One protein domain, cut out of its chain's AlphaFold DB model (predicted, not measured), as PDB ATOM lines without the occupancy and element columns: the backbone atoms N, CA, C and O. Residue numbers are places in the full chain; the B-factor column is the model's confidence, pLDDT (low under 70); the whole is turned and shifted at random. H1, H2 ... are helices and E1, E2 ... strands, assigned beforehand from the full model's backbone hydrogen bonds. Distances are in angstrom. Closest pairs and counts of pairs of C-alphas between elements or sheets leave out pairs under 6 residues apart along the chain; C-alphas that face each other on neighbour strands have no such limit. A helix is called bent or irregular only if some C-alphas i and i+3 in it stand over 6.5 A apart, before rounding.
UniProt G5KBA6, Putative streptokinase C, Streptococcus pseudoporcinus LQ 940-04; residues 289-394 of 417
ATOM      1  N   LEU A 289     170.898 286.657 148.341       89.19
ATOM      2  CA  LEU A 289     170.483 286.123 149.632       89.19
ATOM      3  C   LEU A 289     170.889 284.653 149.717       89.19
ATOM      4  O   LEU A 289     170.502 283.835 148.876       89.19
ATOM      5  N   ILE A 290     171.680 284.340 150.741       90.50
ATOM      6  CA  ILE A 290     172.178 283.002 151.028       90.50
ATOM      7  C   ILE A 290     171.572 282.526 152.347       90.50
ATOM      8  O   ILE A 290     171.913 283.029 153.415       90.50
ATOM      9  N   ASP A 291     170.693 281.534 152.272       93.12
ATOM     10  CA  ASP A 291     170.121 280.871 153.439       93.12
ATOM     11  C   ASP A 291     171.002 279.686 153.845       93.12
ATOM     12  O   ASP A 291     171.067 278.683 153.140       93.12
ATOM     13  N   VAL A 292     171.656 279.762 155.000       94.19
ATOM     14  CA  VAL A 292     172.413 278.652 155.586       94.19
ATOM     15  C   VAL A 292     171.524 277.919 156.584       94.19
ATOM     16  O   VAL A 292     171.049 278.496 157.562       94.19
ATOM     17  N   HIS A 293     171.267 276.644 156.317       94.88
ATOM     18  CA  HIS A 293     170.463 275.755 157.145       94.88
ATOM     19  C   HIS A 293     171.375 274.707 157.772       94.88
ATOM     20  O   HIS A 293     171.954 273.893 157.061       94.88
ATOM     21  N   TYR A 294     171.467 274.683 159.093       94.94
ATOM     22  CA  TYR A 294     172.168 273.626 159.811       94.94
ATOM     23  C   TYR A 294     171.182 272.515 160.154       94.94
ATOM     24  O   TYR A 294     170.149 272.781 160.766       94.94
ATOM     25  N   ILE A 295     171.466 271.286 159.733       94.56
ATOM     26  CA  ILE A 295     170.525 270.161 159.782       94.56
ATOM     27  C   ILE A 295     171.150 269.007 160.563       94.56
ATOM     28  O   ILE A 295     172.269 268.599 160.271       94.56
ATOM     29  N   ASP A 296     170.419 268.440 161.516       93.50
ATOM     30  CA  ASP A 296     170.810 267.203 162.187       93.50
ATOM     31  C   ASP A 296     170.745 266.033 161.194       93.50
ATOM     32  O   ASP A 296     169.677 265.645 160.719       93.50
ATOM     33  N   ALA A 297     171.901 265.461 160.870       88.38
ATOM     34  CA  ALA A 297     172.042 264.403 159.879       88.38
ATOM     35  C   ALA A 297     171.323 263.099 160.267       88.38
ATOM     36  O   ALA A 297     171.015 262.292 159.393       88.38
ATOM     37  N   SER A 298     171.047 262.880 161.557       88.81
ATOM     38  CA  SER A 298     170.414 261.646 162.039       88.81
ATOM     39  C   SER A 298     168.909 261.590 161.770       88.81
ATOM     40  O   SER A 298     168.339 260.507 161.648       88.81
ATOM     41  N   ASN A 299     168.254 262.750 161.683       92.00
ATOM     42  CA  ASN A 299     166.795 262.852 161.615       92.00
ATOM     43  C   ASN A 299     166.288 263.966 160.677       92.00
ATOM     44  O   ASN A 299     165.080 264.177 160.583       92.00
ATOM     45  N   ASN A 300     167.187 264.659 159.971       91.25
ATOM     46  CA  ASN A 300     166.917 265.801 159.095       91.25
ATOM     47  C   ASN A 300     166.196 266.984 159.771       91.25
ATOM     48  O   ASN A 300     165.556 267.793 159.097       91.25
ATOM     49  N   HIS A 301     166.291 267.112 161.096       95.56
ATOM     50  CA  HIS A 301     165.729 268.248 161.816       95.56
ATOM     51  C   HIS A 301     166.569 269.512 161.587       95.56
ATOM     52  O   HIS A 301     167.795 269.477 161.681       95.56
ATOM     53  N   LEU A 302     165.917 270.642 161.307       95.94
ATOM     54  CA  LEU A 302     166.587 271.937 161.209       95.94
ATOM     55  C   LEU A 302     167.009 272.399 162.610       95.94
ATOM     56  O   LEU A 302     166.161 272.634 163.462       95.94
ATOM     57  N   LEU A 303     168.311 272.562 162.814       95.44
ATOM     58  CA  LEU A 303     168.909 273.042 164.058       95.44
ATOM     59  C   LEU A 303     168.907 274.567 164.127       95.44
ATOM     60  O   LEU A 303     168.523 275.152 165.135       95.44
ATOM     61  N   LEU A 304     169.346 275.208 163.043       95.62
ATOM     62  CA  LEU A 304     169.484 276.655 162.957       95.62
ATOM     63  C   LEU A 304     169.350 277.108 161.504       95.62
ATOM     64  O   LEU A 304     169.808 276.428 160.585       95.62
ATOM     65  N   LYS A 305     168.756 278.284 161.302       94.56
ATOM     66  CA  LYS A 305     168.753 278.992 160.022       94.56
ATOM     67  C   LYS A 305     169.414 280.355 160.199       94.56
ATOM     68  O   LYS A 305     169.045 281.100 161.100       94.56
ATOM     69  N   GLN A 306     170.327 280.695 159.299       93.62
ATOM     70  CA  GLN A 306     170.929 282.021 159.187       93.62
ATOM     71  C   GLN A 306     170.811 282.508 157.744       93.62
ATOM     72  O   GLN A 306     170.974 281.726 156.812       93.62
ATOM     73  N   THR A 307     170.533 283.795 157.551       92.56
ATOM     74  CA  THR A 307     170.439 284.402 156.218       92.56
ATOM     75  C   THR A 307     171.533 285.448 156.073       92.56
ATOM     76  O   THR A 307     171.646 286.355 156.895       92.56
ATOM     77  N   TYR A 308     172.323 285.327 155.011       91.44
ATOM     78  CA  TYR A 308     173.422 286.224 154.681       91.44
ATOM     79  C   TYR A 308     173.121 286.965 153.384       91.44
ATOM     80  O   TYR A 308     172.525 286.415 152.459       91.44
ATOM     81  N   ARG A 309     173.563 288.218 153.307       90.31
ATOM     82  CA  ARG A 309     173.490 289.040 152.100       90.31
ATOM     83  C   ARG A 309     174.913 289.208 151.579       90.31
ATOM     84  O   ARG A 309     175.699 289.896 152.220       90.31
ATOM     85  N   LEU A 310     175.239 288.551 150.469       88.38
ATOM     86  CA  LEU A 310     176.585 288.571 149.889       88.38
ATOM     87  C   LEU A 310     176.573 289.279 148.540       88.38
ATOM     88  O   LEU A 310     175.676 289.059 147.726       88.38
ATOM     89  N   MET A 311     177.583 290.102 148.279       86.88
ATOM     90  CA  MET A 311     177.815 290.622 146.935       86.88
ATOM     91  C   MET A 311     178.312 289.507 146.001       86.88
ATOM     92  O   MET A 311     178.892 288.519 146.460       86.88
ATOM     93  N   PRO A 312     178.133 289.633 144.673       83.06
ATOM     94  CA  PRO A 312     178.537 288.592 143.728       83.06
ATOM     95  C   PRO A 312     180.004 288.147 143.850       83.06
ATOM     96  O   PRO A 312     180.289 286.957 143.715       83.06
ATOM     97  N   TYR A 313     180.922 289.071 144.145       80.06
ATOM     98  CA  TYR A 313     182.349 288.774 144.325       80.06
ATOM     99  C   TYR A 313     182.680 288.167 145.701       80.06
ATOM    100  O   TYR A 313     183.742 287.581 145.878       80.06
ATOM    101  N   GLU A 314     181.762 288.231 146.666       85.38
ATOM    102  CA  GLU A 314     181.916 287.672 148.013       85.38
ATOM    103  C   GLU A 314     181.509 286.195 148.107       85.38
ATOM    104  O   GLU A 314     181.526 285.607 149.187       85.38
ATOM    105  N   LYS A 315     181.141 285.550 146.995       81.75
ATOM    106  CA  LYS A 315     180.700 284.143 146.999       81.75
ATOM    107  C   LYS A 315     181.750 283.169 147.538       81.75
ATOM    108  O   LYS A 315     181.371 282.125 148.064       81.75
ATOM    109  N   HIS A 316     183.033 283.527 147.479       79.81
ATOM    110  CA  HIS A 316     184.131 282.777 148.100       79.81
ATOM    111  C   HIS A 316     184.000 282.668 149.633       79.81
ATOM    112  O   HIS A 316     184.604 281.791 150.244       79.81
ATOM    113  N   ARG A 317     183.183 283.521 150.269       84.75
ATOM    114  CA  ARG A 317     182.892 283.482 151.711       84.75
ATOM    115  C   ARG A 317     181.977 282.324 152.110       84.75
ATOM    116  O   ARG A 317     181.864 282.048 153.304       84.75
ATOM    117  N   ILE A 318     181.305 281.663 151.159       86.94
ATOM    118  CA  ILE A 318     180.466 280.477 151.410       86.94
ATOM    119  C   ILE A 318     181.376 279.265 151.644       86.94
ATOM    120  O   ILE A 318     181.508 278.383 150.801       86.94
ATOM    121  N   ASP A 319     182.023 279.258 152.800       81.69
ATOM    122  CA  ASP A 319     182.933 278.217 153.257       81.69
ATOM    123  C   ASP A 319     182.977 278.236 154.800       81.69
ATOM    124  O   ASP A 319     182.358 279.093 155.438       81.69
ATOM    125  N   PHE A 320     183.655 277.276 155.423       79.69
ATOM    126  CA  PHE A 320     183.747 277.161 156.870       79.69
ATOM    127  C   PHE A 320     184.686 278.198 157.478       79.69
ATOM    128  O   PHE A 320     185.866 278.298 157.143       79.69
ATOM    129  N   SER A 321     184.145 278.953 158.426       77.38
ATOM    130  CA  SER A 321     184.901 279.829 159.310       77.38
ATOM    131  C   SER A 321     185.587 279.027 160.409       77.38
ATOM    132  O   SER A 321     184.966 278.189 161.068       77.38
ATOM    133  N   ASN A 322     186.858 279.333 160.645       69.31
ATOM    134  CA  ASN A 322     187.565 278.951 161.855       69.31
ATOM    135  C   ASN A 322     187.736 280.215 162.723       69.31
ATOM    136  O   ASN A 322     188.475 281.127 162.348       69.31
ATOM    137  N   PRO A 323     187.071 280.306 163.889       63.53
ATOM    138  CA  PRO A 323     187.136 281.500 164.735       63.53
ATOM    139  C   PRO A 323     188.554 281.790 165.260       63.53
ATOM    140  O   PRO A 323     188.873 282.938 165.583       63.53
ATOM    141  N   TYR A 324     189.432 280.787 165.292       63.09
ATOM    142  CA  TYR A 324     190.819 280.924 165.736       63.09
ATOM    143  C   TYR A 324     191.778 281.351 164.620       63.09
ATOM    144  O   TYR A 324     192.854 281.860 164.919       63.09
ATOM    145  N   ASP A 325     191.388 281.201 163.353       63.03
ATOM    146  CA  ASP A 325     192.183 281.638 162.208       63.03
ATOM    147  C   ASP A 325     191.608 282.931 161.628       63.03
ATOM    148  O   ASP A 325     190.574 282.925 160.952       63.03
ATOM    149  N   TYR A 326     192.318 284.039 161.864       68.56
ATOM    150  CA  TYR A 326     191.960 285.369 161.371       68.56
ATOM    151  C   TYR A 326     191.682 285.384 159.861       68.56
ATOM    152  O   TYR A 326     190.765 286.078 159.420       68.56
ATOM    153  N   GLN A 327     192.396 284.569 159.078       68.94
ATOM    154  CA  GLN A 327     192.233 284.522 157.627       68.94
ATOM    155  C   GLN A 327     190.895 283.918 157.200       68.94
ATOM    156  O   GLN A 327     190.418 284.220 156.117       68.94
ATOM    157  N   SER A 328     190.241 283.116 158.041       69.56
ATOM    158  CA  SER A 328     188.996 282.412 157.696       69.56
ATOM    159  C   SER A 328     187.741 282.995 158.359       69.56
ATOM    160  O   SER A 328     186.625 282.605 158.014       69.56
ATOM    161  N   ARG A 329     187.889 283.954 159.285       73.19
ATOM    162  CA  ARG A 329     186.773 284.540 160.059       73.19
ATOM    163  C   ARG A 329     185.685 285.189 159.210       73.19
ATOM    164  O   ARG A 329     184.544 285.280 159.648       73.19
ATOM    165  N   HIS A 330     186.042 285.658 158.018       80.19
ATOM    166  CA  HIS A 330     185.127 286.311 157.089       80.19
ATOM    167  C   HIS A 330     184.172 285.322 156.388       80.19
ATOM    168  O   HIS A 330     183.166 285.757 155.822       80.19
ATOM    169  N   LYS A 331     184.459 284.013 156.433       85.69
ATOM    170  CA  LYS A 331     183.617 282.949 155.871       85.69
ATOM    171  C   LYS A 331     182.343 282.743 156.708       85.69
ATOM    172  O   LYS A 331     182.319 283.072 157.891       85.69
ATOM    173  N   ILE A 332     181.271 282.232 156.099       89.12
ATOM    174  CA  ILE A 332     179.921 282.272 156.698       89.12
ATOM    175  C   ILE A 332     179.382 280.931 157.211       89.12
ATOM    176  O   ILE A 332     178.378 280.920 157.919       89.12
ATOM    177  N   LEU A 333     180.010 279.800 156.884       88.31
ATOM    178  CA  LEU A 333     179.585 278.500 157.406       88.31
ATOM    179  C   LEU A 333     180.265 278.242 158.755       88.31
ATOM    180  O   LEU A 333     181.447 278.534 158.948       88.31
ATOM    181  N   ARG A 334     179.523 277.707 159.719       85.00
ATOM    182  CA  ARG A 334     180.030 277.400 161.058       85.00
ATOM    183  C   ARG A 334     180.324 275.921 161.198       85.00
ATOM    184  O   ARG A 334     179.541 275.087 160.755       85.00
ATOM    185  N   ALA A 335     181.440 275.608 161.851       78.12
ATOM    186  CA  ALA A 335     181.796 274.229 162.165       78.12
ATOM    187  C   ALA A 335     181.195 273.715 163.485       78.12
ATOM    188  O   ALA A 335     181.102 272.508 163.716       78.12
ATOM    189  N   SER A 336     180.758 274.639 164.335       80.75
ATOM    190  CA  SER A 336     180.026 274.386 165.567       80.75
ATOM    191  C   SER A 336     178.969 275.471 165.744       80.75
ATOM    192  O   SER A 336     179.172 276.596 165.296       80.75
ATOM    193  N   LEU A 337     177.862 275.124 166.396       87.06
ATOM    194  CA  LEU A 337     176.785 276.052 166.747       87.06
ATOM    195  C   LEU A 337     176.768 276.380 168.245       87.06
ATOM    196  O   LEU A 337     175.780 276.922 168.743       87.06
ATOM    197  N   ASP A 338     177.840 276.039 168.971       82.19
ATOM    198  CA  ASP A 338     177.931 276.271 170.416       82.19
ATOM    199  C   ASP A 338     177.760 277.777 170.737       82.19
ATOM    200  O   ASP A 338     177.020 278.122 171.659       82.19
ATOM    201  N   ASP A 339     178.339 278.668 169.917       80.00
ATOM    202  CA  ASP A 339     178.207 280.133 170.035       80.00
ATOM    203  C   ASP A 339     176.794 280.651 169.696       80.00
ATOM    204  O   ASP A 339     176.390 281.717 170.160       80.00
ATOM    205  N   ASP A 340     176.024 279.886 168.918       84.75
ATOM    206  CA  ASP A 340     174.643 280.192 168.522       84.75
ATOM    207  C   ASP A 340     173.608 279.554 169.480       84.75
ATOM    208  O   ASP A 340     172.406 279.547 169.208       84.75
ATOM    209  N   GLY A 341     174.058 278.994 170.611       85.38
ATOM    210  CA  GLY A 341     173.202 278.389 171.637       85.38
ATOM    211  C   GLY A 341     172.700 276.976 171.316       85.38
ATOM    212  O   GLY A 341     171.899 276.431 172.079       85.38
ATOM    213  N   VAL A 342     173.173 276.355 170.228       88.12
ATOM    214  CA  VAL A 342     172.850 274.966 169.861       88.12
ATOM    215  C   VAL A 342     174.054 274.078 170.163       88.12
ATOM    216  O   VAL A 342     174.910 273.820 169.318       88.12
ATOM    217  N   SER A 343     174.127 273.619 171.412       86.00
ATOM    218  CA  SER A 343     175.325 272.955 171.917       86.00
ATOM    219  C   SER A 343     175.475 271.500 171.474       86.00
ATOM    220  O   SER A 343     174.503 270.751 171.355       86.00
ATOM    221  N   GLY A 344     176.729 271.065 171.344       84.00
ATOM    222  CA  GLY A 344     177.077 269.651 171.200       84.00
ATOM    223  C   GLY A 344     176.877 269.105 169.793       84.00
ATOM    224  O   GLY A 344     176.711 267.898 169.639       84.00
ATOM    225  N   TYR A 345     176.905 269.967 168.777       85.75
ATOM    226  CA  TYR A 345     176.896 269.583 167.367       85.75
ATOM    227  C   TYR A 345     178.241 269.887 166.699       85.75
ATOM    228  O   TYR A 345     178.881 270.903 166.970       85.75
ATOM    229  N   THR A 346     178.649 269.000 165.793       81.12
ATOM    230  CA  THR A 346     179.833 269.138 164.935       81.12
ATOM    231  C   THR A 346     179.475 268.799 163.490       81.12
ATOM    232  O   THR A 346     178.514 268.077 163.229       81.12
ATOM    233  N   LEU A 347     180.261 269.302 162.539       78.88
ATOM    234  CA  LEU A 347     180.118 268.988 161.116       78.88
ATOM    235  C   LEU A 347     180.258 267.497 160.818       78.88
ATOM    236  O   LEU A 347     181.154 266.834 161.347       78.88
ATOM    237  N   THR A 348     179.440 267.023 159.879       73.56
ATOM    238  CA  THR A 348     179.635 265.724 159.215       73.56
ATOM    239  C   THR A 348     180.560 265.807 157.998       73.56
ATOM    240  O   THR A 348     180.970 264.776 157.487       73.56
ATOM    241  N   GLY A 349     180.851 267.016 157.500       67.62
ATOM    242  CA  GLY A 349     181.554 267.242 156.229       67.62
ATOM    243  C   GLY A 349     180.631 267.285 155.001       67.62
ATOM    244  O   GLY A 349     181.061 267.690 153.922       67.62
ATOM    245  N   ARG A 350     179.343 266.944 155.151       77.88
ATOM    246  CA  ARG A 350     178.355 267.040 154.069       77.88
ATOM    247  C   ARG A 350     177.728 268.434 154.010       77.88
ATOM    248  O   ARG A 350     177.167 268.912 155.000       77.88
ATOM    249  N   VAL A 351     177.759 269.039 152.824       81.00
ATOM    250  CA  VAL A 351     177.101 270.311 152.520       81.00
ATOM    251  C   VAL A 351     176.368 270.190 151.189       81.00
ATOM    252  O   VAL A 351     176.989 269.902 150.171       81.00
ATOM    253  N   ASP A 352     175.068 270.471 151.178       83.31
ATOM    254  CA  ASP A 352     174.276 270.486 149.947       83.31
ATOM    255  C   ASP A 352     173.951 271.942 149.578       83.31
ATOM    256  O   ASP A 352     173.468 272.712 150.410       83.31
ATOM    257  N   GLN A 353     174.193 272.336 148.325       85.69
ATOM    258  CA  GLN A 353     173.815 273.656 147.811       85.69
ATOM    259  C   GLN A 353     172.651 273.510 146.833       85.69
ATOM    260  O   GLN A 353     172.755 272.795 145.840       85.69
ATOM    261  N   VAL A 354     171.543 274.199 147.100       84.44
ATOM    262  CA  VAL A 354     170.338 274.170 146.263       84.44
ATOM    263  C   VAL A 354     169.819 275.582 146.021       84.44
ATOM    264  O   VAL A 354     169.975 276.461 146.864       84.44
ATOM    265  N   THR A 355     169.175 275.812 144.882       80.44
ATOM    266  CA  THR A 355     168.489 277.079 144.596       80.44
ATOM    267  C   THR A 355     166.994 276.880 144.810       80.44
ATOM    268  O   THR A 355     166.395 276.012 144.180       80.44
ATOM    269  N   VAL A 356     166.391 277.667 145.702       76.56
ATOM    270  CA  VAL A 356     164.960 277.610 146.034       76.56
ATOM    271  C   VAL A 356     164.384 279.010 145.872       76.56
ATOM    272  O   VAL A 356     164.884 279.946 146.488       76.56
ATOM    273  N   ASP A 357     163.372 279.162 145.017       72.25
ATOM    274  CA  ASP A 357     162.697 280.443 144.750       72.25
ATOM    275  C   ASP A 357     163.666 281.589 144.391       72.25
ATOM    276  O   ASP A 357     163.523 282.728 144.830       72.25
ATOM    277  N   GLY A 358     164.712 281.269 143.621       68.31
ATOM    278  CA  GLY A 358     165.752 282.223 143.217       68.31
ATOM    279  C   GLY A 358     166.771 282.580 144.308       68.31
ATOM    280  O   GLY A 358     167.734 283.282 144.015       68.31
ATOM    281  N   SER A 359     166.615 282.068 145.534       73.38
ATOM    282  CA  SER A 359     167.572 282.235 146.635       73.38
ATOM    283  C   SER A 359     168.464 281.004 146.776       73.38
ATOM    284  O   SER A 359     168.010 279.864 146.634       73.38
ATOM    285  N   LYS A 360     169.750 281.212 147.069       84.62
ATOM    286  CA  LYS A 360     170.682 280.100 147.281       84.62
ATOM    287  C   LYS A 360     170.536 279.605 148.716       84.62
ATOM    288  O   LYS A 360     170.667 280.378 149.659       84.62
ATOM    289  N   ARG A 361     170.292 278.312 148.888       90.50
ATOM    290  CA  ARG A 361     170.264 277.640 150.185       90.50
ATOM    291  C   ARG A 361     171.455 276.700 150.304       90.50
ATOM    292  O   ARG A 361     171.733 275.923 149.394       90.50
ATOM    293  N   VAL A 362     172.136 276.768 151.437       91.00
ATOM    294  CA  VAL A 362     173.260 275.908 151.803       91.00
ATOM    295  C   VAL A 362     172.845 275.100 153.022       91.00
ATOM    296  O   VAL A 362     172.676 275.648 154.106       91.00
ATOM    297  N   ASN A 363     172.656 273.800 152.846       91.38
ATOM    298  CA  ASN A 363     172.349 272.879 153.929       91.38
ATOM    299  C   ASN A 363     173.658 272.302 154.470       91.38
ATOM    300  O   ASN A 363     174.336 271.553 153.772       91.38
ATOM    301  N   VAL A 364     174.008 272.640 155.704       90.50
ATOM    302  CA  VAL A 364     175.171 272.118 156.421       90.50
ATOM    303  C   VAL A 364     174.698 271.009 157.351       90.50
ATOM    304  O   VAL A 364     173.924 271.253 158.275       90.50
ATOM    305  N   TYR A 365     175.156 269.783 157.120       85.56
ATOM    306  CA  TYR A 365     174.751 268.648 157.940       85.56
ATOM    307  C   TYR A 365     175.662 268.508 159.160       85.56
ATOM    308  O   TYR A 365     176.891 268.546 159.071       85.56
ATOM    309  N   MET A 366     175.038 268.331 160.318       88.12
ATOM    310  CA  MET A 366     175.698 268.248 161.612       88.12
ATOM    311  C   MET A 366     175.265 266.993 162.354       88.12
ATOM    312  O   MET A 366     174.159 266.490 162.176       88.12
ATOM    313  N   VAL A 367     176.135 266.488 163.213       87.44
ATOM    314  CA  VAL A 367     175.872 265.343 164.082       87.44
ATOM    315  C   VAL A 367     176.172 265.733 165.518       87.44
ATOM    316  O   VAL A 367     176.988 266.624 165.769       87.44
ATOM    317  N   LYS A 368     175.517 265.067 166.470       87.06
ATOM    318  CA  LYS A 368     175.892 265.208 167.874       87.06
ATOM    319  C   LYS A 368     177.352 264.809 168.061       87.06
ATOM    320  O   LYS A 368     177.777 263.746 167.612       87.06
ATOM    321  N   ARG A 369     178.104 265.688 168.711       78.44
ATOM    322  CA  ARG A 369     179.515 265.517 169.033       78.44
ATOM    323  C   ARG A 369     179.659 264.341 169.996       78.44
ATOM    324  O   ARG A 369     178.963 264.287 171.012       78.44
ATOM    325  N   ASP A 370     180.553 263.412 169.669       74.31
ATOM    326  CA  ASP A 370     180.939 262.354 170.600       74.31
ATOM    327  C   ASP A 370     181.548 263.005 171.856       74.31
ATOM    328  O   ASP A 370     182.394 263.893 171.714       74.31
ATOM    329  N   PRO A 371     181.149 262.613 173.077       71.69
ATOM    330  CA  PRO A 371     181.762 263.109 174.308       71.69
ATOM    331  C   PRO A 371     183.292 262.970 174.371       71.69
ATOM    332  O   PRO A 371     183.922 263.680 175.152       71.69
ATOM    333  N   SER A 372     183.896 262.066 173.590       68.00
ATOM    334  CA  SER A 372     185.352 261.913 173.504       68.00
ATOM    335  C   SER A 372     186.046 262.981 172.651       68.00
ATOM    336  O   SER A 372     187.272 263.074 172.694       68.00
ATOM    337  N   LEU A 373     185.298 263.759 171.863       60.22
ATOM    338  CA  LEU A 373     185.820 264.818 171.000       60.22
ATOM    339  C   LEU A 373     185.872 266.157 171.737       60.22
ATOM    340  O   LEU A 373     184.936 266.540 172.445       60.22
ATOM    341  N   ARG A 374     186.948 266.920 171.525       59.78
ATOM    342  CA  ARG A 374     187.020 268.301 172.014       59.78
ATOM    343  C   ARG A 374     186.007 269.161 171.252       59.78
ATOM    344  O   ARG A 374     185.649 268.838 170.121       59.78
ATOM    345  N   PRO A 375     185.561 270.295 171.820       52.16
ATOM    346  CA  PRO A 375     184.561 271.152 171.180       52.16
ATOM    347  C   PRO A 375     184.917 271.623 169.759       52.16
ATOM    348  O   PRO A 375     184.030 271.880 168.948       52.16
ATOM    349  N   PHE A 376     186.207 271.710 169.448       53.41
ATOM    350  CA  PHE A 376     186.722 272.127 168.145       53.41
ATOM    351  C   PHE A 376     187.140 270.963 167.236       53.41
ATOM    352  O   PHE A 376     187.498 271.225 166.094       53.41
ATOM    353  N   ASP A 377     187.081 269.711 167.703       52.69
ATOM    354  CA  ASP A 377     187.364 268.551 166.858       52.69
ATOM    355  C   ASP A 377     186.161 268.283 165.936       52.69
ATOM    356  O   ASP A 377     185.004 268.229 166.369       52.69
ATOM    357  N   HIS A 378     186.434 268.112 164.647       58.75
ATOM    358  CA  HIS A 378     185.432 267.904 163.613       58.75
ATOM    359  C   HIS A 378     185.217 266.411 163.348       58.75
ATOM    360  O   HIS A 378     186.108 265.737 162.836       58.75
ATOM    361  N   ALA A 379     184.013 265.890 163.607       53.38
ATOM    362  CA  ALA A 379     183.710 264.463 163.410       53.38
ATOM    363  C   ALA A 379     183.999 263.934 161.987       53.38
ATOM    364  O   ALA A 379     184.336 262.763 161.853       53.38
ATOM    365  N   GLY A 380     183.893 264.774 160.947       51.34
ATOM    366  CA  GLY A 380     184.219 264.402 159.561       51.34
ATOM    367  C   GLY A 380     185.683 264.602 159.133       51.34
ATOM    368  O   GLY A 380     186.087 264.024 158.132       51.34
ATOM    369  N   TYR A 381     186.484 265.395 159.859       52.47
ATOM    370  CA  TYR A 381     187.860 265.746 159.449       52.47
ATOM    371  C   TYR A 381     188.937 265.241 160.412       52.47
ATOM    372  O   TYR A 381     189.986 264.782 159.971       52.47
ATOM    373  N   ASP A 382     188.679 265.298 161.718       49.66
ATOM    374  CA  ASP A 382     189.686 265.037 162.753       49.66
ATOM    375  C   ASP A 382     189.599 263.610 163.315       49.66
ATOM    376  O   ASP A 382     190.420 263.208 164.139       49.66
ATOM    377  N   ASN A 383     188.624 262.822 162.850       43.88
ATOM    378  CA  ASN A 383     188.260 261.535 163.439       43.88
ATOM    379  C   ASN A 383     188.627 260.325 162.565       43.88
ATOM    380  O   ASN A 383     187.818 259.431 162.329       43.88
ATOM    381  N   GLY A 384     189.873 260.282 162.087       41.38
ATOM    382  CA  GLY A 384     190.433 259.074 161.468       41.38
ATOM    383  C   GLY A 384     189.841 258.692 160.108       41.38
ATOM    384  O   GLY A 384     190.019 257.551 159.682       41.38
ATOM    385  N   ALA A 385     189.181 259.626 159.419       41.59
ATOM    386  CA  ALA A 385     188.823 259.457 158.019       41.59
ATOM    387  C   ALA A 385     190.109 259.245 157.200       41.59
ATOM    388  O   ALA A 385     191.124 259.917 157.410       41.59
ATOM    389  N   SER A 386     190.102 258.256 156.309       42.12
ATOM    390  CA  SER A 386     191.269 257.934 155.482       42.12
ATOM    391  C   SER A 386     191.698 259.155 154.649       42.12
ATOM    392  O   SER A 386     190.886 260.029 154.353       42.12
ATOM    393  N   HIS A 387     192.965 259.230 154.219       42.22
ATOM    394  CA  HIS A 387     193.445 260.316 153.341       42.22
ATOM    395  C   HIS A 387     192.542 260.521 152.102       42.22
ATOM    396  O   HIS A 387     192.391 261.640 151.619       42.22
ATOM    397  N   THR A 388     191.892 259.450 151.641       42.59
ATOM    398  CA  THR A 388     190.910 259.428 150.553       42.59
ATOM    399  C   THR A 388     189.595 260.134 150.905       42.59
ATOM    400  O   THR A 388     189.089 260.896 150.091       42.59
ATOM    401  N   GLU A 389     189.062 259.942 152.115       40.97
ATOM    402  CA  GLU A 389     187.862 260.651 152.592       40.97
ATOM    403  C   GLU A 389     188.173 262.134 152.828       40.97
ATOM    404  O   GLU A 389     187.407 263.002 152.429       40.97
ATOM    405  N   ALA A 390     189.353 262.457 153.368       42.94
ATOM    406  CA  ALA A 390     189.801 263.845 153.504       42.94
ATOM    407  C   ALA A 390     189.919 264.582 152.148       42.94
ATOM    408  O   ALA A 390     189.681 265.790 152.090       42.94
ATOM    409  N   LEU A 391     190.252 263.863 151.064       43.66
ATOM    410  CA  LEU A 391     190.230 264.354 149.677       43.66
ATOM    411  C   LEU A 391     188.802 264.443 149.108       43.66
ATOM    412  O   LEU A 391     188.492 265.384 148.390       43.66
ATOM    413  N   GLU A 392     187.891 263.534 149.461       41.75
ATOM    414  CA  GLU A 392     186.466 263.680 149.121       41.75
ATOM    415  C   GLU A 392     185.808 264.876 149.816       41.75
ATOM    416  O   GLU A 392     184.847 265.418 149.286       41.75
ATOM    417  N   TYR A 393     186.328 265.328 150.961       43.84
ATOM    418  CA  TYR A 393     185.879 266.539 151.658       43.84
ATOM    419  C   TYR A 393     186.660 267.807 151.255       43.84
ATOM    420  O   TYR A 393     186.332 268.906 151.708       43.84
ATOM    421  N   SER A 394     187.670 267.698 150.379       39.47
ATOM    422  CA  SER A 394     188.483 268.837 149.928       39.47
ATOM    423  C   SER A 394     187.821 269.690 148.840       39.47
ATOM    424  O   SER A 394     188.342 270.761 148.534       39.47
TER     425      SER A 394
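AT A GLANCE: This is residues 289 to 394 of the 417 residues of the protein "Putative streptokinase C" of Streptococcus pseudoporcinus LQ 940-04 (UniProt G5KBA6). One strongly twisted sheet is built from two hairpins side by side, E1 with E2 and E3 with E4, and forms a wall at one side of the domain. Long loops and two short helices, H1 and H2, lie toward one side of this wall, and its other side is bare. The printed part has 106 residues, with four named strands and two named helices in the order E1, E2, H1, E3, E4, H2; under half of the residues are in named elements, and the class is mixed, helices and strands. The sheet is mixed and runs E2, E1, E4, E3. The whole is compact, with a radius of gyration of the C-alphas of 13.8 A and spans of 40 by 30 by 27 A.

IN THESE COORDINATES: Find C-alpha 289 at (170.483, 286.123, 149.632); from there E1, residues 289 to 296, runs 22.7 A. E2, residues 301 to 310, covers 25.9 A and bends by 52 degrees at residue 304. E3, residues 345 to 356, covers 25.7 A and bends by 82 degrees at residue 349. E4, residues 359 to 368, runs 28.5 A to C-alpha 368 at (175.892, 265.208, 167.874). H1 is residues 312 to 317, 10.4 A long, and H2 is residues 387 to 392, 8.8 A long, ending at C-alpha 392 at (186.466, 263.680, 149.121).

HOW THE PARTS SIT: Begin at the inner strands E1 and E4, which are parallel at 22 degrees; look for N 293 and O 362, 2.8 A apart. Edge strand E2 is antiparallel to E1 at 160 degrees, with N 292 and O 306 at 2.8 A; the two form a hairpin. Edge strand E3 forms a hairpin with E4, antiparallel at 160 degrees, with N 354 and O 361 at 2.9 A. E2, H1 and E3 make a split strand-helix-strand unit, two strands that run the same way with E1 and E4 between them, and its crossover is right-handed. H1 and H2 are apart, and neither is on the sheet. H1 is irregular, with C-alphas 313 and 316 7.3 A apart; 0 of its 2 O i to N i+4 pairs and 1 of its 3 O i to N i+3 pairs are within hydrogen-bond range, while in H2 every O i to N i+4 pair is.

THE WHOLE: The C-alphas farthest apart, of Gly 358 and Ser 372, are 41.4 A apart. The printed part has no cut. Two links are long: residues 318 to 344, where 320 to 321 pair parallel with 333 to 334, and residues 369 to 386. Mean pLDDT of the printed part is 76.0; residues 322 to 328, 349, 358 and 372 to 394 are under 70.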